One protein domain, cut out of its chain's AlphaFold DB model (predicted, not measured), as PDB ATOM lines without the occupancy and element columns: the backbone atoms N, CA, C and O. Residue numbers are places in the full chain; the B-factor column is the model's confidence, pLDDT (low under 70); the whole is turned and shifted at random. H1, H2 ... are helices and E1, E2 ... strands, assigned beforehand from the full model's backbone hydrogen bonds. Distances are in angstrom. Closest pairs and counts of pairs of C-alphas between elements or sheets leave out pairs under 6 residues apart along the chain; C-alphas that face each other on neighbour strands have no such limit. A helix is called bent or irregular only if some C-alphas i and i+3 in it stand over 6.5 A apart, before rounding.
ATOM      1  N   GLU A 642       2.031 -10.921  46.075       93.81
ATOM      2  CA  GLU A 642       2.700 -12.165  45.733       93.81
ATOM      3  C   GLU A 642       2.203 -13.339  46.575       93.81
ATOM      4  O   GLU A 642       2.220 -14.468  46.085       93.81
ATOM      5  N   PHE A 643       1.714 -13.087  47.794       96.06
ATOM      6  CA  PHE A 643       1.169 -14.125  48.665       96.06
ATOM      7  C   PHE A 643      -0.140 -14.669  48.097       96.06
ATOM      8  O   PHE A 643      -0.289 -15.883  47.978       96.06
ATOM      9  N   ALA A 644      -1.047 -13.787  47.667       96.69
ATOM     10  CA  ALA A 644      -2.275 -14.187  46.980       96.69
ATOM     11  C   ALA A 644      -1.980 -14.822  45.612       96.69
ATOM     12  O   ALA A 644      -2.534 -15.866  45.279       96.69
ATOM     13  N   PHE A 645      -1.051 -14.250  44.841       96.19
ATOM     14  CA  PHE A 645      -0.693 -14.752  43.510       96.19
ATOM     15  C   PHE A 645      -0.050 -16.147  43.538       96.19
ATOM     16  O   PHE A 645      -0.234 -16.942  42.612       96.19
ATOM     17  N   ARG A 646       0.714 -16.461  44.593       94.75
ATOM     18  CA  ARG A 646       1.367 -17.766  44.799       94.75
ATOM     19  C   ARG A 646       0.542 -18.742  45.634       94.75
ATOM     20  O   ARG A 646       0.984 -19.882  45.786       94.75
ATOM     21  N   PHE A 647      -0.600 -18.314  46.164       96.62
ATOM     22  CA  PHE A 647      -1.433 -19.120  47.042       96.62
ATOM     23  C   PHE A 647      -1.796 -20.461  46.393       96.62
ATOM     24  O   PHE A 647      -2.214 -20.519  45.234       96.62
ATOM     25  N   ARG A 648      -1.643 -21.551  47.153       95.75
ATOM     26  CA  ARG A 648      -2.058 -22.896  46.743       95.75
ATOM     27  C   ARG A 648      -3.256 -23.327  47.574       95.75
ATOM     28  O   ARG A 648      -3.153 -23.477  48.789       95.75
ATOM     29  N   PHE A 649      -4.361 -23.629  46.901       95.62
ATOM     30  CA  PHE A 649      -5.607 -24.076  47.531       95.62
ATOM     31  C   PHE A 649      -5.438 -25.372  48.340       95.62
ATOM     32  O   PHE A 649      -6.217 -25.619  49.254       95.62
ATOM     33  N   GLN A 650      -4.387 -26.164  48.092       94.75
ATOM     34  CA  GLN A 650      -4.044 -27.332  48.911       94.75
ATOM     35  C   GLN A 650      -3.923 -26.999  50.408       94.75
ATOM     36  O   GLN A 650      -4.299 -27.830  51.238       94.75
ATOM     37  N   MET A 651      -3.502 -25.776  50.756       95.75
ATOM     38  CA  MET A 651      -3.445 -25.290  52.140       95.75
ATOM     39  C   MET A 651      -4.802 -25.380  52.855       95.75
ATOM     40  O   MET A 651      -4.856 -25.617  54.062       95.75
ATOM     41  N   LEU A 652      -5.914 -25.235  52.125       97.00
ATOM     42  CA  LEU A 652      -7.262 -25.236  52.699       97.00
ATOM     43  C   LEU A 652      -7.606 -26.566  53.383       97.00
ATOM     44  O   LEU A 652      -8.364 -26.573  54.349       97.00
ATOM     45  N   ARG A 653      -6.979 -27.679  52.974       95.50
ATOM     46  CA  ARG A 653      -7.117 -28.980  53.657       95.50
ATOM     47  C   ARG A 653      -6.627 -28.934  55.104       95.50
ATOM     48  O   ARG A 653      -7.148 -29.640  55.963       95.50
ATOM     49  N   GLY A 654      -5.619 -28.107  55.369       96.56
ATOM     50  CA  GLY A 654      -5.092 -27.862  56.703       96.56
ATOM     51  C   GLY A 654      -5.911 -26.863  57.520       96.56
ATOM     52  O   GLY A 654      -5.616 -26.701  58.699       96.56
ATOM     53  N   CYS A 655      -6.922 -26.214  56.928       98.19
ATOM     54  CA  CYS A 655      -7.668 -25.099  57.521       98.19
ATOM     55  C   CYS A 655      -9.190 -25.374  57.573       98.19
ATOM     56  O   CYS A 655      -9.978 -24.604  57.022       98.19
ATOM     57  N   PRO A 656      -9.651 -26.460  58.227       97.88
ATOM     58  CA  PRO A 656     -11.064 -26.845  58.254       97.88
ATOM     59  C   PRO A 656     -11.998 -25.811  58.900       97.88
ATOM     60  O   PRO A 656     -13.197 -25.866  58.646       97.88
ATOM     61  N   ALA A 657     -11.489 -24.902  59.735       98.38
ATOM     62  CA  ALA A 657     -12.273 -23.864  60.409       98.38
ATOM     63  C   ALA A 657     -12.304 -22.519  59.659       98.38
ATOM     64  O   ALA A 657     -12.804 -21.547  60.218       98.38
ATOM     65  N   LEU A 658     -11.759 -22.449  58.438       98.69
ATOM     66  CA  LEU A 658     -11.659 -21.196  57.690       98.69
ATOM     67  C   LEU A 658     -13.048 -20.722  57.264       98.69
ATOM     68  O   LEU A 658     -13.714 -21.426  56.516       98.69
ATOM     69  N   GLU A 659     -13.453 -19.548  57.740       98.50
ATOM     70  CA  GLU A 659     -14.746 -18.899  57.494       98.50
ATOM     71  C   GLU A 659     -14.601 -17.795  56.428       98.50
ATOM     72  O   GLU A 659     -15.401 -17.733  55.492       98.50
ATOM     73  N   ASP A 660     -13.525 -17.001  56.509       98.50
ATOM     74  CA  ASP A 660     -13.251 -15.871  55.614       98.50
ATOM     75  C   ASP A 660     -11.945 -16.070  54.832       98.50
ATOM     76  O   ASP A 660     -10.858 -16.143  55.419       98.50
ATOM     77  N   LEU A 661     -12.034 -16.103  53.498       98.38
ATOM     78  CA  LEU A 661     -10.889 -16.195  52.590       98.38
ATOM     79  C   LEU A 661     -10.839 -14.977  51.665       98.38
ATOM     80  O   LEU A 661     -11.722 -14.783  50.835       98.38
ATOM     81  N   ASN A 662      -9.780 -14.177  51.770       98.06
ATOM     82  CA  ASN A 662      -9.560 -13.013  50.919       98.06
ATOM     83  C   ASN A 662      -8.219 -13.125  50.190       98.06
ATOM     84  O   ASN A 662      -7.170 -13.203  50.832       98.06
ATOM     85  N   LEU A 663      -8.273 -13.148  48.858       97.62
ATOM     86  CA  LEU A 663      -7.119 -13.212  47.969       97.62
ATOM     87  C   LEU A 663      -7.158 -12.029  46.994       97.62
ATOM     88  O   LEU A 663      -8.013 -11.972  46.109       97.62
ATOM     89  N   ASP A 664      -6.203 -11.109  47.128       96.31
ATOM     90  CA  ASP A 664      -6.124  -9.899  46.303       96.31
ATOM     91  C   ASP A 664      -4.821  -9.835  45.490       96.31
ATOM     92  O   ASP A 664      -3.733  -9.633  46.031       96.31
ATOM     93  N   ILE A 665      -4.928 -10.005  44.172       95.88
ATOM     94  CA  ILE A 665      -3.822  -9.911  43.204       95.88
ATOM     95  C   ILE A 665      -3.926  -8.660  42.323       95.88
ATOM     96  O   ILE A 665      -3.337  -8.621  41.243       95.88
ATOM     97  N   SER A 666      -4.698  -7.652  42.733       93.25
ATOM     98  CA  SER A 666      -4.949  -6.447  41.932       93.25
ATOM     99  C   SER A 666      -3.658  -5.650  41.764       93.25
ATOM    100  O   SER A 666      -3.121  -5.152  42.747       93.25
ATOM    101  N   THR A 667      -3.128  -5.513  40.546       91.44
ATOM    102  CA  THR A 667      -1.887  -4.755  40.293       91.44
ATOM    103  C   THR A 667      -2.107  -3.620  39.306       91.44
ATOM    104  O   THR A 667      -2.923  -3.716  38.396       91.44
ATOM    105  N   ALA A 668      -1.311  -2.553  39.428       87.00
ATOM    106  CA  ALA A 668      -1.370  -1.401  38.525       87.00
ATOM    107  C   ALA A 668      -1.113  -1.751  37.048       87.00
ATOM    108  O   ALA A 668      -1.582  -1.065  36.144       87.00
ATOM    109  N   THR A 669      -0.313  -2.790  36.792       84.81
ATOM    110  CA  THR A 669       0.160  -3.130  35.445       84.81
ATOM    111  C   THR A 669      -0.707  -4.173  34.746       84.81
ATOM    112  O   THR A 669      -0.513  -4.397  33.552       84.81
ATOM    113  N   ASN A 670      -1.630  -4.837  35.457       82.88
ATOM    114  CA  ASN A 670      -2.408  -5.978  34.958       82.88
ATOM    115  C   ASN A 670      -1.551  -7.126  34.374       82.88
ATOM    116  O   ASN A 670      -2.045  -7.956  33.604       82.88
ATOM    117  N   GLN A 671      -0.261  -7.194  34.733       88.50
ATOM    118  CA  GLN A 671       0.711  -8.165  34.205       88.50
ATOM    119  C   GLN A 671       0.718  -9.505  34.952       88.50
ATOM    120  O   GLN A 671       1.484 -10.397  34.594       88.50
ATOM    121  N   HIS A 672      -0.131  -9.666  35.969       93.19
ATOM    122  CA  HIS A 672      -0.124 -10.824  36.864       93.19
ATOM    123  C   HIS A 672      -1.426 -11.633  36.796       93.19
ATOM    124  O   HIS A 672      -2.054 -11.850  37.830       93.19
ATOM    125  N   PRO A 673      -1.867 -12.095  35.606       93.69
ATOM    126  CA  PRO A 673      -3.031 -12.961  35.534       93.69
ATOM    127  C   PRO A 673      -2.763 -14.278  36.269       93.69
ATOM    128  O   PRO A 673      -1.731 -14.922  36.051       93.69
ATOM    129  N   ARG A 674      -3.712 -14.720  37.100       94.12
ATOM    130  CA  ARG A 674      -3.662 -16.036  37.754       94.12
ATOM    131  C   ARG A 674      -4.772 -16.922  37.209       94.12
ATOM    132  O   ARG A 674      -5.941 -16.734  37.529       94.12
ATOM    133  N   SER A 675      -4.402 -17.899  36.384       93.75
ATOM    134  CA  SER A 675      -5.336 -18.925  35.911       93.75
ATOM    135  C   SER A 675      -5.568 -19.986  36.977       93.75
ATOM    136  O   SER A 675      -4.618 -20.645  37.396       93.75
ATOM    137  N   LEU A 676      -6.826 -20.153  37.380       93.62
ATOM    138  CA  LEU A 676      -7.272 -21.275  38.195       93.62
ATOM    139  C   LEU A 676      -7.571 -22.462  37.279       93.62
ATOM    140  O   LEU A 676      -8.321 -22.366  36.304       93.62
ATOM    141  N   THR A 677      -6.943 -23.588  37.585       91.88
ATOM    142  CA  THR A 677      -7.008 -24.829  36.816       91.88
ATOM    143  C   THR A 677      -7.538 -25.959  37.681       91.88
ATOM    144  O   THR A 677      -7.639 -25.838  38.900       91.88
ATOM    145  N   ILE A 678      -7.837 -27.105  37.064       87.00
ATOM    146  CA  ILE A 678      -8.271 -28.275  37.826       87.00
ATOM    147  C   ILE A 678      -7.216 -28.708  38.851       87.00
ATOM    148  O   ILE A 678      -7.573 -29.084  39.955       87.00
ATOM    149  N   THR A 679      -5.919 -28.560  38.571       89.94
ATOM    150  CA  THR A 679      -4.866 -28.926  39.532       89.94
ATOM    151  C   THR A 679      -4.865 -28.067  40.795       89.94
ATOM    152  O   THR A 679      -4.299 -28.486  41.797       89.94
ATOM    153  N   ASP A 680      -5.504 -26.891  40.784       92.75
ATOM    154  CA  ASP A 680      -5.681 -26.086  41.996       92.75
ATOM    155  C   ASP A 680      -6.802 -26.649  42.899       92.75
ATOM    156  O   ASP A 680      -6.804 -26.388  44.096       92.75
ATOM    157  N   LEU A 681      -7.738 -27.447  42.369       92.31
ATOM    158  CA  LEU A 681      -8.885 -27.992  43.121       92.31
ATOM    159  C   LEU A 681      -8.665 -29.414  43.652       92.31
ATOM    160  O   LEU A 681      -9.470 -29.912  44.442       92.31
ATOM    161  N   TYR A 682      -7.588 -30.069  43.229       91.44
ATOM    162  CA  TYR A 682      -7.278 -31.452  43.573       91.44
ATOM    163  C   TYR A 682      -5.901 -31.530  44.225       91.44
ATOM    164  O   TYR A 682      -4.956 -30.862  43.803       91.44
ATOM    165  N   ALA A 683      -5.774 -32.333  45.280       85.88
ATOM    166  CA  ALA A 683      -4.486 -32.530  45.923       85.88
ATOM    167  C   ALA A 683      -3.544 -33.269  44.969       85.88
ATOM    168  O   ALA A 683      -3.864 -34.355  44.491       85.88
ATOM    169  N   THR A 684      -2.366 -32.701  44.714       81.81
ATOM    170  CA  THR A 684      -1.332 -33.429  43.977       81.81
ATOM    171  C   THR A 684      -0.847 -34.569  44.870       81.81
ATOM    172  O   THR A 684      -0.550 -34.304  46.041       81.81
ATOM    173  N   GLU A 715      -7.637 -36.609  45.689       89.69
ATOM    174  CA  GLU A 715      -8.475 -36.176  46.796       89.69
ATOM    175  C   GLU A 715      -8.811 -34.699  46.593       89.69
ATOM    176  O   GLU A 715      -7.948 -33.817  46.674       89.69
ATOM    177  N   ARG A 716     -10.080 -34.444  46.277       93.56
ATOM    178  CA  ARG A 716     -10.611 -33.104  46.051       93.56
ATOM    179  C   ARG A 716     -10.388 -32.221  47.279       93.56
ATOM    180  O   ARG A 716     -10.631 -32.634  48.411       93.56
ATOM    181  N   ILE A 717      -9.980 -30.977  47.050       96.06
ATOM    182  CA  ILE A 717      -9.873 -29.968  48.102       96.06
ATOM    183  C   ILE A 717     -11.276 -29.431  48.402       96.06
ATOM    184  O   ILE A 717     -11.940 -28.873  47.526       96.06
ATOM    185  N   VAL A 718     -11.706 -29.589  49.654       96.75
ATOM    186  CA  VAL A 718     -12.992 -29.099  50.167       96.75
ATOM    187  C   VAL A 718     -12.720 -28.185  51.358       96.75
ATOM    188  O   VAL A 718     -12.047 -28.586  52.307       96.75
ATOM    189  N   ALA A 719     -13.257 -26.970  51.312       97.38
ATOM    190  CA  ALA A 719     -13.178 -25.961  52.361       97.38
ATOM    191  C   ALA A 719     -14.591 -25.716  52.920       97.38
ATOM    192  O   ALA A 719     -15.271 -24.762  52.538       97.38
ATOM    193  N   PRO A 720     -15.086 -26.615  53.791       96.88
ATOM    194  CA  PRO A 720     -16.499 -26.660  54.143       96.88
ATOM    195  C   PRO A 720     -16.943 -25.488  55.018       96.88
ATOM    196  O   PRO A 720     -18.133 -25.217  55.071       96.88
ATOM    197  N   SER A 721     -16.039 -24.812  55.719       98.12
ATOM    198  CA  SER A 721     -16.414 -23.726  56.632       98.12
ATOM    199  C   SER A 721     -16.413 -22.351  55.972       98.12
ATOM    200  O   SER A 721     -16.902 -21.413  56.589       98.12
ATOM    201  N   VAL A 722     -15.905 -22.223  54.739       98.44
ATOM    202  CA  VAL A 722     -15.749 -20.916  54.092       98.44
ATOM    203  C   VAL A 722     -17.126 -20.382  53.723       98.44
ATOM    204  O   VAL A 722     -17.819 -20.948  52.877       98.44
ATOM    205  N   THR A 723     -17.505 -19.286  54.373       98.12
ATOM    206  CA  THR A 723     -18.766 -18.573  54.167       98.12
ATOM    207  C   THR A 723     -18.577 -17.284  53.381       98.12
ATOM    208  O   THR A 723     -19.513 -16.866  52.703       98.12
ATOM    209  N   SER A 724     -17.383 -16.687  53.430       98.19
ATOM    210  CA  SER A 724     -17.034 -15.471  52.695       98.19
ATOM    211  C   SER A 724     -15.779 -15.693  51.857       98.19
ATOM    212  O   SER A 724     -14.732 -16.091  52.377       98.19
ATOM    213  N   LEU A 725     -15.882 -15.444  50.551       97.75
ATOM    214  CA  LEU A 725     -14.773 -15.535  49.606       97.75
ATOM    215  C   LEU A 725     -14.635 -14.218  48.850       97.75
ATOM    216  O   LEU A 725     -15.555 -13.799  48.155       97.75
ATOM    217  N   ARG A 726     -13.457 -13.602  48.919       97.12
ATOM    218  CA  ARG A 726     -13.101 -12.450  48.092       97.12
ATOM    219  C   ARG A 726     -11.937 -12.794  47.175       97.12
ATOM    220  O   ARG A 726     -10.875 -13.191  47.649       97.12
ATOM    221  N   LEU A 727     -12.146 -12.613  45.874       96.44
ATOM    222  CA  LEU A 727     -11.139 -12.754  44.825       96.44
ATOM    223  C   LEU A 727     -11.021 -11.425  44.082       96.44
ATOM    224  O   LEU A 727     -11.840 -11.126  43.212       96.44
ATOM    225  N   ALA A 728     -10.008 -10.641  44.439       94.75
ATOM    226  CA  ALA A 728      -9.726  -9.347  43.828       94.75
ATOM    227  C   ALA A 728      -8.510  -9.424  42.890       94.75
ATOM    228  O   ALA A 728      -7.549 -10.143  43.177       94.75
ATOM    229  N   GLY A 729      -8.554  -8.709  41.771       93.75
ATOM    230  CA  GLY A 729      -7.542  -8.682  40.723       93.75
ATOM    231  C   GLY A 729      -7.809  -9.667  39.584       93.75
ATOM    232  O   GLY A 729      -8.856 -10.308  39.497       93.75
ATOM    233  N   ARG A 730      -6.813  -9.823  38.702       92.69
ATOM    234  CA  ARG A 730      -6.933 -10.537  37.418       92.69
ATOM    235  C   ARG A 730      -6.945 -12.071  37.556       92.69
ATOM    236  O   ARG A 730      -6.053 -12.770  37.060       92.69
ATOM    237  N   TRP A 731      -7.956 -12.607  38.231       93.75
ATOM    238  CA  TRP A 731      -8.225 -14.042  38.300       93.75
ATOM    239  C   TRP A 731      -8.839 -14.521  36.983       93.75
ATOM    240  O   TRP A 731      -9.778 -13.927  36.459       93.75
ATOM    241  N   ILE A 732      -8.301 -15.610  36.433       93.06
ATOM    242  CA  ILE A 732      -8.822 -16.258  35.229       93.06
ATOM    243  C   ILE A 732      -9.433 -17.591  35.651       93.06
ATOM    244  O   ILE A 732      -8.723 -18.564  35.914       93.06
ATOM    245  N   LEU A 733     -10.758 -17.631  35.702       91.69
ATOM    246  CA  LEU A 733     -11.550 -18.825  35.975       91.69
ATOM    247  C   LEU A 733     -12.372 -19.141  34.724       91.69
ATOM    248  O   LEU A 733     -12.917 -18.223  34.129       91.69
ATOM    249  N   LYS A 734     -12.456 -20.401  34.284       91.62
ATOM    250  CA  LYS A 734     -13.319 -20.762  33.139       91.62
ATOM    251  C   LYS A 734     -14.707 -21.155  33.620       91.62
ATOM    252  O   LYS A 734     -14.824 -21.813  34.652       91.62
ATOM    253  N   ASP A 735     -15.729 -20.880  32.812       90.44
ATOM    254  CA  ASP A 735     -17.124 -21.243  33.118       90.44
ATOM    255  C   ASP A 735     -17.298 -22.732  33.469       90.44
ATOM    256  O   ASP A 735     -18.070 -23.081  34.360       90.44
ATOM    257  N   ALA A 736     -16.537 -23.619  32.815       90.50
ATOM    258  CA  ALA A 736     -16.574 -25.060  33.075       90.50
ATOM    259  C   ALA A 736     -16.126 -25.450  34.498       90.50
ATOM    260  O   ALA A 736     -16.507 -26.515  34.972       90.50
ATOM    261  N   PHE A 737     -15.345 -24.603  35.178       90.31
ATOM    262  CA  PHE A 737     -14.850 -24.849  36.538       90.31
ATOM    263  C   PHE A 737     -15.751 -24.259  37.624       90.31
ATOM    264  O   PHE A 737     -15.618 -24.636  38.784       90.31
ATOM    265  N   LEU A 738     -16.678 -23.358  37.276       92.38
ATOM    266  CA  LEU A 738     -17.543 -22.692  38.253       92.38
ATOM    267  C   LEU A 738     -18.362 -23.666  39.116       92.38
ATOM    268  O   LEU A 738     -18.424 -23.432  40.323       92.38
ATOM    269  N   PRO A 739     -18.964 -24.750  38.575       93.69
ATOM    270  CA  PRO A 739     -19.692 -25.710  39.406       93.69
ATOM    271  C   PRO A 739     -18.782 -26.372  40.434       93.69
ATOM    272  O   PRO A 739     -19.104 -26.408  41.621       93.69
ATOM    273  N   ASP A 740     -17.614 -26.826  39.988       93.06
ATOM    274  CA  ASP A 740     -16.638 -27.494  40.836       93.06
ATOM    275  C   ASP A 740     -16.069 -26.571  41.917       93.06
ATOM    276  O   ASP A 740     -15.848 -27.000  43.050       93.06
ATOM    277  N   PHE A 741     -15.866 -25.304  41.573       94.50
ATOM    278  CA  PHE A 741     -15.354 -24.280  42.469       94.50
ATOM    279  C   PHE A 741     -16.389 -23.882  43.532       94.50
ATOM    280  O   PHE A 741     -16.123 -23.979  44.728       94.50
ATOM    281  N   LEU A 742     -17.595 -23.484  43.113       94.75
ATOM    282  CA  LEU A 742     -18.604 -22.915  44.011       94.75
ATOM    283  C   LEU A 742     -19.353 -23.961  44.833       94.75
ATOM    284  O   LEU A 742     -19.716 -23.683  45.967       94.75
ATOM    285  N   THR A 743     -19.630 -25.143  44.276       93.88
ATOM    286  CA  THR A 743     -20.540 -26.098  44.940       93.88
ATOM    287  C   THR A 743     -19.833 -27.214  45.680       93.88
ATOM    288  O   THR A 743     -20.419 -27.832  46.564       93.88
ATOM    289  N   GLU A 744     -18.578 -27.478  45.338       94.88
ATOM    290  CA  GLU A 744     -17.879 -28.650  45.849       94.88
ATOM    291  C   GLU A 744     -16.604 -28.264  46.605       94.88
ATOM    292  O   GLU A 744     -16.361 -28.806  47.679       94.88
ATOM    293  N   THR A 745     -15.820 -27.293  46.117       96.06
ATOM    294  CA  THR A 745     -14.711 -26.730  46.906       96.06
ATOM    295  C   THR A 745     -15.224 -25.824  48.030       96.06
ATOM    296  O   THR A 745     -14.731 -25.945  49.151       96.06
ATOM    297  N   PHE A 746     -16.249 -24.995  47.786       97.44
ATOM    298  CA  PHE A 746     -16.830 -24.069  48.777       97.44
ATOM    299  C   PHE A 746     -18.334 -24.301  49.034       97.44
ATOM    300  O   PHE A 746     -19.153 -23.407  48.827       97.44
ATOM    301  N   PRO A 747     -18.740 -25.485  49.528       96.94
ATOM    302  CA  PRO A 747     -20.150 -25.891  49.586       96.94
ATOM    303  C   PRO A 747     -21.044 -25.038  50.508       96.94
ATOM    304  O   PRO A 747     -22.266 -25.140  50.440       96.94
ATOM    305  N   ASN A 748     -20.464 -24.220  51.395       97.25
ATOM    306  CA  ASN A 748     -21.193 -23.355  52.328       97.25
ATOM    307  C   ASN A 748     -20.941 -21.858  52.088       97.25
ATOM    308  O   ASN A 748     -21.085 -21.059  53.011       97.25
ATOM    309  N   LEU A 749     -20.577 -21.469  50.866       97.50
ATOM    310  CA  LEU A 749     -20.332 -20.073  50.524       97.50
ATOM    311  C   LEU A 749     -21.630 -19.247  50.568       97.50
ATOM    312  O   LEU A 749     -22.587 -19.610  49.887       97.50
ATOM    313  N   HIS A 750     -21.645 -18.156  51.342       96.88
ATOM    314  CA  HIS A 750     -22.775 -17.217  51.470       96.88
ATOM    315  C   HIS A 750     -22.495 -15.881  50.775       96.88
ATOM    316  O   HIS A 750     -23.401 -15.312  50.175       96.88
ATOM    317  N   SER A 751     -21.249 -15.406  50.809       96.94
ATOM    318  CA  SER A 751     -20.834 -14.160  50.164       96.94
ATOM    319  C   SER A 751     -19.651 -14.408  49.234       96.94
ATOM    320  O   SER A 751     -18.651 -15.009  49.638       96.94
ATOM    321  N   LEU A 752     -19.773 -13.963  47.983       96.00
ATOM    322  CA  LEU A 752     -18.691 -13.959  47.002       96.00
ATOM    323  C   LEU A 752     -18.467 -12.527  46.512       96.00
ATOM    324  O   LEU A 752     -19.366 -11.925  45.933       96.00
ATOM    325  N   ILE A 753     -17.260 -12.006  46.729       94.94
ATOM    326  CA  ILE A 753     -16.834 -10.694  46.239       94.94
ATOM    327  C   ILE A 753     -15.816 -10.906  45.121       94.94
ATOM    328  O   ILE A 753     -14.707 -11.403  45.342       94.94
ATOM    329  N   GLU A 754     -16.208 -10.520  43.920       91.62
ATOM    330  CA  GLU A 754     -15.412 -10.513  42.706       91.62
ATOM    331  C   GLU A 754     -15.016  -9.071  42.386       91.62
ATOM    332  O   GLU A 754     -15.880  -8.225  42.170       91.62
ATOM    333  N   LYS A 755     -13.709  -8.789  42.355       88.75
ATOM    334  CA  LYS A 755     -13.186  -7.472  41.970       88.75
ATOM    335  C   LYS A 755     -12.127  -7.629  40.880       88.75
ATOM    336  O   LYS A 755     -11.168  -8.366  41.074       88.75
ATOM    337  N   ASP A 756     -12.270  -6.924  39.768       83.50
ATOM    338  CA  ASP A 756     -11.352  -6.847  38.631       83.50
ATOM    339  C   ASP A 756     -11.032  -8.179  37.908       83.50
ATOM    340  O   ASP A 756      -9.905  -8.377  37.432       83.50
ATOM    341  N   TRP A 757     -11.991  -9.108  37.767       82.50
ATOM    342  CA  TRP A 757     -11.781 -10.309  36.946       82.50
ATOM    343  C   TRP A 757     -11.578  -9.974  35.466       82.50
ATOM    344  O   TRP A 757     -12.165  -9.048  34.899       82.50
ATOM    345  N   ASP A 758     -10.750 -10.782  34.797       73.06
ATOM    346  CA  ASP A 758     -10.473 -10.595  33.375       73.06
ATOM    347  C   ASP A 758     -11.674 -11.007  32.518       73.06
ATOM    348  O   ASP A 758     -11.848 -12.176  32.162       73.06
ATOM    349  N   THR A 759     -12.492 -10.033  32.143       60.69
ATOM    350  CA  THR A 759     -13.658 -10.252  31.277       60.69
ATOM    351  C   THR A 759     -13.310 -10.354  29.798       60.69
ATOM    352  O   THR A 759     -14.199 -10.572  28.974       60.69
ATOM    353  N   GLY A 760     -12.039 -10.160  29.420       58.28
ATOM    354  CA  GLY A 760     -11.624 -10.062  28.019       58.28
ATOM    355  C   GLY A 760     -12.240  -8.868  27.268       58.28
ATOM    356  O   GLY A 760     -12.030  -8.733  26.064       58.28
ATOM    357  N   PHE A 761     -12.992  -7.993  27.949       52.12
ATOM    358  CA  PHE A 761     -13.788  -6.937  27.319       52.12
ATOM    359  C   PHE A 761     -12.932  -5.772  26.803       52.12
ATOM    360  O   PHE A 761     -13.256  -5.170  25.781       52.12
ATOM    361  N   ASN A 777     -13.385 -16.985  29.548       82.00
ATOM    362  CA  ASN A 777     -13.280 -16.683  30.975       82.00
ATOM    363  C   ASN A 777     -14.676 -16.656  31.618       82.00
ATOM    364  O   ASN A 777     -15.687 -16.669  30.915       82.00
ATOM    365  N   ALA A 778     -14.723 -16.642  32.948       82.62
ATOM    366  CA  ALA A 778     -15.952 -16.650  33.719       82.62
ATOM    367  C   ALA A 778     -16.837 -15.473  33.304       82.62
ATOM    368  O   ALA A 778     -16.416 -14.317  33.346       82.62
ATOM    369  N   THR A 779     -18.058 -15.777  32.883       87.19
ATOM    370  CA  THR A 779     -19.040 -14.772  32.468       87.19
ATOM    371  C   THR A 779     -20.133 -14.630  33.523       87.19
ATOM    372  O   THR A 779     -20.423 -15.580  34.254       87.19
ATOM    373  N   VAL A 780     -20.811 -13.475  33.575       86.88
ATOM    374  CA  VAL A 780     -22.012 -13.308  34.422       86.88
ATOM    375  C   VAL A 780     -23.050 -14.389  34.079       86.88
ATOM    376  O   VAL A 780     -23.629 -15.008  34.970       86.88
ATOM    377  N   ALA A 781     -23.212 -14.709  32.790       88.00
ATOM    378  CA  ALA A 781     -24.086 -15.785  32.327       88.00
ATOM    379  C   ALA A 781     -23.651 -17.181  32.819       88.00
ATOM    380  O   ALA A 781     -24.499 -17.997  33.195       88.00
ATOM    381  N   GLY A 782     -22.347 -17.470  32.832       90.19
ATOM    382  CA  GLY A 782     -21.775 -18.703  33.374       90.19
ATOM    383  C   GLY A 782     -21.989 -18.837  34.881       90.19
ATOM    384  O   GLY A 782     -22.466 -19.880  35.339       90.19
ATOM    385  N   LEU A 783     -21.742 -17.760  35.636       90.62
ATOM    386  CA  LEU A 783     -22.011 -17.671  37.075       90.62
ATOM    387  C   LEU A 783     -23.491 -17.903  37.384       90.62
ATOM    388  O   LEU A 783     -23.820 -18.785  38.175       90.62
ATOM    389  N   VAL A 784     -24.395 -17.199  36.701       90.00
ATOM    390  CA  VAL A 784     -25.846 -17.369  36.873       90.00
ATOM    391  C   VAL A 784     -26.289 -18.795  36.533       90.00
ATOM    392  O   VAL A 784     -27.100 -19.381  37.253       90.00
ATOM    393  N   ARG A 785     -25.755 -19.397  35.462       91.75
ATOM    394  CA  ARG A 785     -26.067 -20.789  35.093       91.75
ATOM    395  C   ARG A 785     -25.622 -21.771  36.175       91.75
ATOM    396  O   ARG A 785     -26.386 -22.675  36.511       91.75
ATOM    397  N   CYS A 786     -24.425 -21.575  36.722       92.12
ATOM    398  CA  CYS A 786     -23.905 -22.360  37.835       92.12
ATOM    399  C   CYS A 786     -24.796 -22.214  39.079       92.12
ATOM    400  O   CYS A 786     -25.269 -23.218  39.609       92.12
ATOM    401  N   ILE A 787     -25.114 -20.976  39.474       92.44
ATOM    402  CA  ILE A 787     -25.977 -20.650  40.619       92.44
ATOM    403  C   ILE A 787     -27.346 -21.325  40.482       92.44
ATOM    404  O   ILE A 787     -27.805 -21.977  41.416       92.44
ATOM    405  N   ARG A 788     -27.986 -21.246  39.308       90.12
ATOM    406  CA  ARG A 788     -29.279 -21.906  39.050       90.12
ATOM    407  C   ARG A 788     -29.193 -23.420  39.184       90.12
ATOM    408  O   ARG A 788     -30.041 -24.021  39.840       90.12
ATOM    409  N   ALA A 789     -28.185 -24.036  38.565       91.00
ATOM    410  CA  ALA A 789     -27.992 -25.481  38.629       91.00
ATOM    411  C   ALA A 789     -27.745 -25.952  40.074       91.00
ATOM    412  O   ALA A 789     -28.317 -26.950  40.510       91.00
ATOM    413  N   ALA A 790     -26.948 -25.197  40.830       90.25
ATOM    414  CA  ALA A 790     -26.626 -25.476  42.221       90.25
ATOM    415  C   ALA A 790     -27.829 -25.280  43.161       90.25
ATOM    416  O   ALA A 790     -28.086 -26.127  44.020       90.25
ATOM    417  N   ALA A 791     -28.596 -24.204  42.971       89.56
ATOM    418  CA  ALA A 791     -29.819 -23.928  43.720       89.56
ATOM    419  C   ALA A 791     -30.893 -24.997  43.459       89.56
ATOM    420  O   ALA A 791     -31.488 -25.510  44.403       89.56
ATOM    421  N   ALA A 792     -31.078 -25.418  42.201       89.50
ATOM    422  CA  ALA A 792     -32.004 -26.498  41.847       89.50
ATOM    423  C   ALA A 792     -31.626 -27.846  42.489       89.50
ATOM    424  O   ALA A 792     -32.500 -28.650  42.806       89.50
ATOM    425  N   ALA A 793     -30.329 -28.084  42.714       91.00
ATOM    426  CA  ALA A 793     -29.821 -29.258  43.418       91.00
ATOM    427  C   ALA A 793     -29.823 -29.115  44.957       91.00
ATOM    428  O   ALA A 793     -29.376 -30.036  45.640       91.00
ATOM    429  N   ASN A 794     -30.293 -27.984  45.503       90.25
ATOM    430  CA  ASN A 794     -30.212 -27.629  46.926       90.25
ATOM    431  C   ASN A 794     -28.778 -27.706  47.495       90.25
ATOM    432  O   ASN A 794     -28.563 -28.117  48.636       90.25
ATOM    433  N   LYS A 795     -27.786 -27.359  46.663       90.12
ATOM    434  CA  LYS A 795     -26.355 -27.369  47.004       90.12
ATOM    435  C   LYS A 795     -25.771 -25.973  47.245       90.12
ATOM    436  O   LYS A 795     -24.634 -25.875  47.682       90.12
ATOM    437  N   LEU A 796     -26.508 -24.905  46.933       88.75
ATOM    438  CA  LEU A 796     -26.020 -23.527  47.024       88.75
ATOM    439  C   LEU A 796     -26.565 -22.818  48.270       88.75
ATOM    440  O   LEU A 796     -27.770 -22.858  48.507       88.75
ATOM    441  N   LYS A 797     -25.688 -22.130  49.009       93.19
ATOM    442  CA  LYS A 797     -26.036 -21.240  50.137       93.19
ATOM    443  C   LYS A 797     -25.667 -19.772  49.895       93.19
ATOM    444  O   LYS A 797     -25.674 -18.983  50.828       93.19
ATOM    445  N   LEU A 798     -25.321 -19.428  48.658       93.50
ATOM    446  CA  LEU A 798     -24.904 -18.086  48.274       93.50
ATOM    447  C   LEU A 798     -26.089 -17.126  48.421       93.50
ATOM    448  O   LEU A 798     -27.145 -17.374  47.843       93.50
ATOM    449  N   GLU A 799     -25.904 -16.056  49.184       93.19
ATOM    450  CA  GLU A 799     -26.900 -15.015  49.465       93.19
ATOM    451  C   GLU A 799     -26.498 -13.686  48.815       93.19
ATOM    452  O   GLU A 799     -27.350 -12.970  48.285       93.19
ATOM    453  N   GLU A 800     -25.198 -13.383  48.801       92.50
ATOM    454  CA  GLU A 800     -24.640 -12.127  48.301       92.50
ATOM    455  C   GLU A 800     -23.561 -12.381  47.246       92.50
ATOM    456  O   GLU A 800     -22.668 -13.217  47.419       92.50
ATOM    457  N   LEU A 801     -23.645 -11.636  46.147       91.88
ATOM    458  CA  LEU A 801     -22.650 -11.635  45.088       91.88
ATOM    459  C   LEU A 801     -22.334 -10.187  44.700       91.88
ATOM    460  O   LEU A 801     -23.188  -9.506  44.136       91.88
ATOM    461  N   ASP A 802     -21.124  -9.738  45.014       91.31
ATOM    462  CA  ASP A 802     -20.605  -8.421  44.635       91.31
ATOM    463  C   ASP A 802     -19.679  -8.593  43.429       91.31
ATOM    464  O   ASP A 802     -18.721  -9.366  43.503       91.31
ATOM    465  N   LEU A 803     -20.025  -7.968  42.304       89.06
ATOM    466  CA  LEU A 803     -19.345  -8.127  41.022       89.06
ATOM    467  C   LEU A 803     -18.887  -6.775  40.476       89.06
ATOM    468  O   LEU A 803     -19.658  -5.817  40.386       89.06
ATOM    469  N   THR A 804     -17.665  -6.761  39.966       84.69
ATOM    470  CA  THR A 804     -17.155  -5.719  39.064       84.69
ATOM    471  C   THR A 804     -17.251  -6.102  37.589       84.69
ATOM    472  O   THR A 804     -16.985  -5.275  36.712       84.69
ATOM    473  N   LEU A 805     -17.654  -7.346  37.285       79.44
ATOM    474  CA  LEU A 805     -18.019  -7.753  35.928       79.44
ATOM    475  C   LEU A 805     -18.995  -6.728  35.310       79.44
ATOM    476  O   LEU A 805     -19.922  -6.286  35.996       79.44
ATOM    477  N   PRO A 806     -18.840  -6.378  34.013       79.44
ATOM    478  CA  PRO A 806     -19.733  -5.452  33.335       79.44
ATOM    479  C   PRO A 806     -21.187  -5.840  33.561       79.44
ATOM    480  O   PRO A 806     -21.572  -6.995  33.361       79.44
ATOM    481  N   GLU A 807     -21.983  -4.860  33.977       80.06
ATOM    482  CA  GLU A 807     -23.400  -5.069  34.202       80.06
ATOM    483  C   GLU A 807     -24.059  -5.607  32.915       80.06
ATOM    484  O   GLU A 807     -23.951  -4.961  31.865       80.06
ATOM    485  N   PRO A 808     -24.746  -6.768  32.962       82.88
ATOM    486  CA  PRO A 808     -25.462  -7.276  31.799       82.88
ATOM    487  C   PRO A 808     -26.530  -6.272  31.355       82.88
ATOM    488  O   PRO A 808     -27.169  -5.614  32.180       82.88
ATOM    489  N   HIS A 809     -26.761  -6.167  30.044       84.44
ATOM    490  CA  HIS A 809     -27.810  -5.294  29.510       84.44
ATOM    491  C   HIS A 809     -29.187  -5.659  30.096       84.44
ATOM    492  O   HIS A 809     -29.415  -6.791  30.512       84.44
ATOM    493  N   SER A 810     -30.144  -4.728  30.119       80.06
ATOM    494  CA  SER A 810     -31.464  -4.938  30.748       80.06
ATOM    495  C   SER A 810     -32.222  -6.176  30.234       80.06
ATOM    496  O   SER A 810     -32.886  -6.871  31.010       80.06
ATOM    497  N   GLU A 811     -32.097  -6.488  28.942       77.69
ATOM    498  CA  GLU A 811     -32.656  -7.705  28.337       77.69
ATOM    499  C   GLU A 811     -31.975  -8.968  28.887       77.69
ATOM    500  O   GLU A 811     -32.651  -9.908  29.310       77.69
ATOM    501  N   GLU A 812     -30.645  -8.949  28.987       78.38
ATOM    502  CA  GLU A 812     -29.843 -10.038  29.544       78.38
ATOM    503  C   GLU A 812     -30.095 -10.203  31.050       78.38
ATOM    504  O   GLU A 812     -30.277 -11.321  31.513       78.38
ATOM    505  N   ARG A 813     -30.250  -9.118  31.820       81.12
ATOM    506  CA  ARG A 813     -30.686  -9.172  33.231       81.12
ATOM    507  C   ARG A 813     -32.019  -9.894  33.389       81.12
ATOM    508  O   ARG A 813     -32.200 -10.654  34.342       81.12
ATOM    509  N   THR A 814     -32.949  -9.668  32.463       79.12
ATOM    510  CA  THR A 814     -34.262 -10.322  32.470       79.12
ATOM    511  C   THR A 814     -34.132 -11.811  32.136       79.12
ATOM    512  O   THR A 814     -34.721 -12.646  32.823       79.12
ATOM    513  N   GLU A 815     -33.312 -12.172  31.146       75.31
ATOM    514  CA  GLU A 815     -33.016 -13.568  30.789       75.31
ATOM    515  C   GLU A 815     -32.273 -14.318  31.915       75.31
ATOM    516  O   GLU A 815     -32.566 -15.477  32.246       75.31
ATOM    517  N   LEU A 816     -31.351 -13.627  32.580       77.88
ATOM    518  CA  LEU A 816     -30.593 -14.102  33.731       77.88
ATOM    519  C   LEU A 816     -31.400 -14.045  35.041       77.88
ATOM    520  O   LEU A 816     -30.985 -14.643  36.031       77.88
ATOM    521  N   GLY A 817     -32.614 -13.483  35.036       76.69
ATOM    522  CA  GLY A 817     -33.515 -13.473  36.195       76.69
ATOM    523  C   GLY A 817     -32.990 -12.640  37.370       76.69
ATOM    524  O   GLY A 817     -33.247 -12.983  38.520       76.69
ATOM    525  N   MET A 818     -32.236 -11.577  37.075       73.25
ATOM    526  CA  MET A 818     -31.537 -10.724  38.049       73.25
ATOM    527  C   MET A 818     -32.339  -9.473  38.458       73.25
ATOM    528  O   MET A 818     -31.903  -8.708  39.309       73.25
ATOM    529  N   VAL A 819     -33.500  -9.231  37.840       71.44
ATOM    530  CA  VAL A 819     -34.291  -8.003  38.033       71.44
ATOM    531  C   VAL A 819     -35.202  -8.121  39.263       71.44
ATOM    532  O   VAL A 819     -35.984  -9.065  39.380       71.44
ATOM    533  N   THR A 820     -35.131  -7.135  40.163       57.25
ATOM    534  CA  THR A 820     -35.953  -7.031  41.385       57.25
ATOM    535  C   THR A 820     -37.295  -6.323  41.171       57.25
ATOM    536  O   THR A 820     -38.171  -6.393  42.035       57.25
ATOM    537  N   GLU A 821     -37.501  -5.675  40.021       56.47
ATOM    538  CA  GLU A 821     -38.742  -4.964  39.708       56.47
ATOM    539  C   GLU A 821     -39.882  -5.892  39.241       56.47
ATOM    540  O   GLU A 821     -39.685  -6.953  38.647       56.47
ATOM    541  N   PHE A 822     -41.108  -5.475  39.569       51.50
ATOM    542  CA  PHE A 822     -42.371  -6.198  39.418       51.50
ATOM    543  C   PHE A 822     -42.539  -6.874  38.041       51.50
ATOM    544  O   PHE A 822     -42.841  -6.209  37.055       51.50
ATOM    545  N   GLY A 823     -42.428  -8.207  37.980       61.97
ATOM    546  CA  GLY A 823     -42.791  -8.965  36.773       61.97
ATOM    547  C   GLY A 823     -42.104 -10.315  36.568       61.97
ATOM    548  O   GLY A 823     -42.599 -11.110  35.772       61.97
ATOM    549  N   VAL A 824     -41.007 -10.616  37.274       67.75
ATOM    550  CA  VAL A 824     -40.355 -11.936  37.170       67.75
ATOM    551  C   VAL A 824     -41.159 -12.976  37.972       67.75
ATOM    552  O   VAL A 824     -41.359 -12.768  39.174       67.75
ATOM    553  N   PRO A 825     -41.629 -14.076  37.345       72.94
ATOM    554  CA  PRO A 825     -42.267 -15.192  38.048       72.94
ATOM    555  C   PRO A 825     -41.403 -15.683  39.221       72.94
ATOM    556  O   PRO A 825     -40.184 -15.773  39.077       72.94
ATOM    557  N   GLU A 826     -42.000 -15.975  40.386       74.56
ATOM    558  CA  GLU A 826     -41.242 -16.376  41.590       74.56
ATOM    559  C   GLU A 826     -40.348 -17.602  41.359       74.56
ATOM    560  O   GLU A 826     -39.259 -17.670  41.916       74.56
ATOM    561  N   ASP A 827     -40.750 -18.518  40.475       76.62
ATOM    562  CA  ASP A 827     -39.988 -19.707  40.079       76.62
ATOM    563  C   ASP A 827     -38.720 -19.393  39.265       76.62
ATOM    564  O   ASP A 827     -37.876 -20.268  39.073       76.62
ATOM    565  N   LYS A 828     -38.565 -18.149  38.794       75.19
ATOM    566  CA  LYS A 828     -37.395 -17.677  38.039       75.19
ATOM    567  C   LYS A 828     -36.486 -16.731  38.825       75.19
ATOM    568  O   LYS A 828     -35.441 -16.349  38.294       75.19
ATOM    569  N   LYS A 829     -36.860 -16.343  40.049       80.38
ATOM    570  CA  LYS A 829     -36.024 -15.480  40.894       80.38
ATOM    571  C   LYS A 829     -34.820 -16.258  41.414       80.38
ATOM    572  O   LYS A 829     -34.958 -17.366  41.926       80.38
ATOM    573  N   LEU A 830     -33.636 -15.667  41.283       82.19
ATOM    574  CA  LEU A 830     -32.432 -16.206  41.906       82.19
ATOM    575  C   LEU A 830     -32.488 -15.972  43.424       82.19
ATOM    576  O   LEU A 830     -32.928 -14.905  43.847       82.19
ATOM    577  N   PRO A 831     -32.009 -16.920  44.248       84.88
ATOM    578  CA  PRO A 831     -31.921 -16.743  45.699       84.88
ATOM    579  C   PRO A 831     -30.735 -15.854  46.126       84.88
ATOM    580  O   PRO A 831     -30.378 -15.852  47.296       84.88
ATOM    581  N   VAL A 832     -30.109 -15.132  45.189       87.69
ATOM    582  CA  VAL A 832     -28.869 -14.371  45.388       87.69
ATOM    583  C   VAL A 832     -29.123 -12.898  45.083       87.69
ATOM    584  O   VAL A 832     -29.710 -12.576  44.046       87.69
ATOM    585  N   THR A 833     -28.651 -12.014  45.957       87.44
ATOM    586  CA  THR A 833     -28.642 -10.565  45.735       87.44
ATOM    587  C   THR A 833     -27.361 -10.174  45.009       87.44
ATOM    588  O   THR A 833     -26.266 -10.487  45.472       87.44
ATOM    589  N   PHE A 834     -27.503  -9.494  43.872       86.62
ATOM    590  CA  PHE A 834     -26.377  -9.009  43.078       86.62
ATOM    591  C   PHE A 834     -26.114  -7.541  43.397       86.62
ATOM    592  O   PHE A 834     -27.008  -6.707  43.235       86.62
ATOM    593  N   TYR A 835     -24.885  -7.238  43.786       85.94
ATOM    594  CA  TYR A 835     -24.354  -5.887  43.839       85.94
ATOM    595  C   TYR A 835     -23.409  -5.732  42.651       85.94
ATOM    596  O   TYR A 835     -22.529  -6.559  42.438       85.94
ATOM    597  N   PHE A 836     -23.660  -4.721  41.828       83.06
ATOM    598  CA  PHE A 836     -22.708  -4.292  40.816       83.06
ATOM    599  C   PHE A 836     -22.103  -3.006  41.337       83.06
ATOM    600  O   PHE A 836     -22.852  -2.100  41.717       83.06
ATOM    601  N   GLU A 837     -20.777  -2.926  41.377       78.56
ATOM    602  CA  GLU A 837     -20.115  -1.666  41.680       78.56
ATOM    603  C   GLU A 837     -20.510  -0.682  40.567       78.56
ATOM    604  O   GLU A 837     -20.084  -0.813  39.415       78.56
ATOM    605  N   GLU A 838     -21.418   0.259  40.870       64.88
ATOM    606  CA  GLU A 838     -21.698   1.365  39.960       64.88
ATOM    607  C   GLU A 838     -20.342   1.997  39.681       64.88
ATOM    608  O   GLU A 838     -19.697   2.470  40.619       64.88
ATOM    609  N   MET A 839     -19.897   1.992  38.417       49.34
ATOM    610  CA  MET A 839     -18.786   2.837  37.997       49.34
ATOM    611  C   MET A 839     -19.201   4.267  38.338       49.34
ATOM    612  O   MET A 839     -19.841   4.955  37.539       49.34
ATOM    613  N   GLN A 840     -18.872   4.710  39.550       42.47
ATOM    614  CA  GLN A 840     -18.856   6.105  39.901       42.47
ATOM    615  C   GLN A 840     -17.816   6.677  38.961       42.47
ATOM    616  O   GLN A 840     -16.615   6.568  39.182       42.47
ATOM    617  N   TYR A 841     -18.285   7.226  37.841       36.06
ATOM    618  CA  TYR A 841     -17.505   8.190  37.101       36.06
ATOM    619  C   TYR A 841     -17.077   9.209  38.147       36.06
ATOM    620  O   TYR A 841     -17.926   9.943  38.658       36.06
ATOM    621  N   ASP A 842     -15.791   9.192  38.496       36.19
ATOM    622  CA  ASP A 842     -15.125  10.206  39.297       36.19
ATOM    623  C   ASP A 842     -15.306  11.551  38.582       36.19
ATOM    624  O   ASP A 842     -14.449  12.056  37.852       36.19
ATOM    625  N   LEU A 843     -16.479  12.152  38.760       32.69
ATOM    626  CA  LEU A 843     -16.657  13.580  38.673       32.69
ATOM    627  C   LEU A 843     -15.752  14.124  39.766       32.69
ATOM    628  O   LEU A 843     -16.100  14.038  40.936       32.69
ATOM    629  N   LEU A 844     -14.583  14.614  39.351       33.38
ATOM    630  CA  LEU A 844     -13.604  15.408  40.092       33.38
ATOM    631  C   LEU A 844     -14.271  16.343  41.120       33.38
ATOM    632  O   LEU A 844     -14.444  17.538  40.883       33.38
ATOM    633  N   VAL A 845     -14.641  15.802  42.275       38.03
ATOM    634  CA  VAL A 845     -14.980  16.550  43.475       38.03
ATOM    635  C   VAL A 845     -13.800  16.340  44.404       38.03
ATOM    636  O   VAL A 845     -13.501  15.226  44.822       38.03
ATOM    637  N   ASP A 846     -13.094  17.442  44.627       36.62
ATOM    638  CA  ASP A 846     -11.873  17.571  45.411       36.62
ATOM    639  C   ASP A 846     -11.889  16.708  46.701       36.62
ATOM    640  O   ASP A 846     -12.815  16.844  47.514       36.62
ATOM    641  N   PRO A 847     -10.868  15.854  46.931       35.41
ATOM    642  CA  PRO A 847     -10.724  15.039  48.141       35.41
ATOM    643  C   PRO A 847     -10.728  15.828  49.460       35.41
ATOM    644  O   PRO A 847     -10.892  15.232  50.523       35.41
ATOM    645  N   ALA A 848     -10.602  17.159  49.426       42.22
ATOM    646  CA  ALA A 848     -10.661  18.023  50.606       42.22
ATOM    647  C   ALA A 848     -11.998  17.995  51.390       42.22
ATOM    648  O   ALA A 848     -12.080  18.608  52.454       42.22
ATOM    649  N   TYR A 849     -13.042  17.310  50.903       46.47
ATOM    650  CA  TYR A 849     -14.392  17.335  51.493       46.47
ATOM    651  C   TYR A 849     -14.857  16.060  52.221       46.47
ATOM    652  O   TYR A 849     -15.978  16.046  52.730       46.47
ATOM    653  N   ARG A 850     -14.029  15.013  52.342       31.53
ATOM    654  CA  ARG A 850     -14.312  13.878  53.248       31.53
ATOM    655  C   ARG A 850     -13.423  13.974  54.490       31.53
ATOM    656  O   ARG A 850     -12.346  13.388  54.525       31.53
ATOM    657  N   GLY A 851     -13.869  14.765  55.466       33.22
ATOM    658  CA  GLY A 851     -13.295  14.860  56.814       33.22
ATOM    659  C   GLY A 851     -14.192  14.201  57.844       33.22
ATOM    660  O   GLY A 851     -15.418  14.446  57.762       33.22
TER     661      GLY A 851
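AT A GLANCE: This is residues 642 to 684, 715 to 761 and 777 to 851 of the 851 residues of an uncharacterized protein of Linnemannia elongata AG-77 (UniProt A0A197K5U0). The model is a short, incomplete solenoid: the chain winds in stacked turns, with a wall of five parallel strands, E1 to E5, along one side, and a curving row of helices, H3, H4, H5 and H6, across from it over one face. H2 stands next to H3 at the start of the row, H1 lies beside the edge strand E1, and the last residues, 840 to 851, stick out as a free tail. The printed part has 165 residues, with six named helices and five named strands in the order H1, H2, E1, H3, E2, H4, E3, H5, E4, H6, E5; the sheet's order is E1, E2, E3, E4, E5. The class is mixed, helices and strands, though under half of the residues are in named elements. The whole is compact, with a radius of gyration of the C-alphas of 17.1 A and spans of 49 by 46 by 32 A.

HOW THE PARTS SIT: The sheet is made of E1, residues 660 to 664, E2, residues 724 to 728, E3, residues 751 to 755, E4, residues 800 to 803, and E5, residues 833 to 836. Neighbour strands are parallel, and E1 and E5 are the edge strands. N 663 and O 726 are 2.9 A apart between E1 and E2, N 753 and O 725 2.9 A between E2 and E3, N 754 and O 802 2.8 A between E3 and E4, and N 835 and O 801 2.9 A between E4 and E5, each within hydrogen-bond range. From edge to edge the strands' lines turn by 20 degrees. H4, residues 735 to 745, and H5, residues 780 to 792, are not on the sheet; they touch, with the C-alphas of Asp 735 and Gly 782 closest at 5.3 A, and run the same way at a steep tilt of 41 degrees. H3, residues 678 to 681, only just touches H4, with 3 pairs of C-alphas within 8 A, the closest those of Leu 681 and Thr 745 at 7.1 A. H2, residues 649 to 654, touches H3, with the C-alphas of Phe 649 and Asp 680 closest at 5.9 A. H6, residues 810 to 815, is near H5. H1, residues 642 to 646, only grazes the sheet, with its residues 642 to 645. E2, H4, E3 and E4, H6, E5 are strand-helix-strand units, two parallel neighbour strands with a helix between, each with a right-handed crossover. Every O i to N i+4 pair is within hydrogen-bond range in H1, H5 and H6; H2 has 0 of 2, with 3 of 3 O i to N i+3 pairs within range, H4 has 3 of 7, with 3 of 8, and H3 is too short for an O i to N i+4 pair.

IN THESE COORDINATES: H1 begins at C-alpha 642, (2.700, -12.165, 45.733). E1 measures 13.2 A from first to last C-alpha, E2 13.0 A and E3 13.1 A. H5 is the longest helix at 18.1 A, beginning at C-alpha 780, (-22.012, -13.308, 34.422). H4 measures 15.0 A and is irregular: C-alphas 736 and 739 are 7.1 A apart. E5 ends at C-alpha 836, (-22.708, -4.292, 40.816).

THE WHOLE: Without residues 840 to 851, which stand free, the body has 153 residues and spans 47 by 37 by 23 A. Residues 685 to 714 and 762 to 776 are not printed; C-alphas 684 and 715 are 8.2 A apart, and C-alphas 761 and 777 are 10.4 A apart. The links from E1 to H3 and from H6 to E5 are long. Residues 674 to 675 pair with residues 731 to 732, parallel. The mean pLDDT of the printed part is 84.4; residues 759 to 761, 820 to 824 and 838 to 851 are under 70.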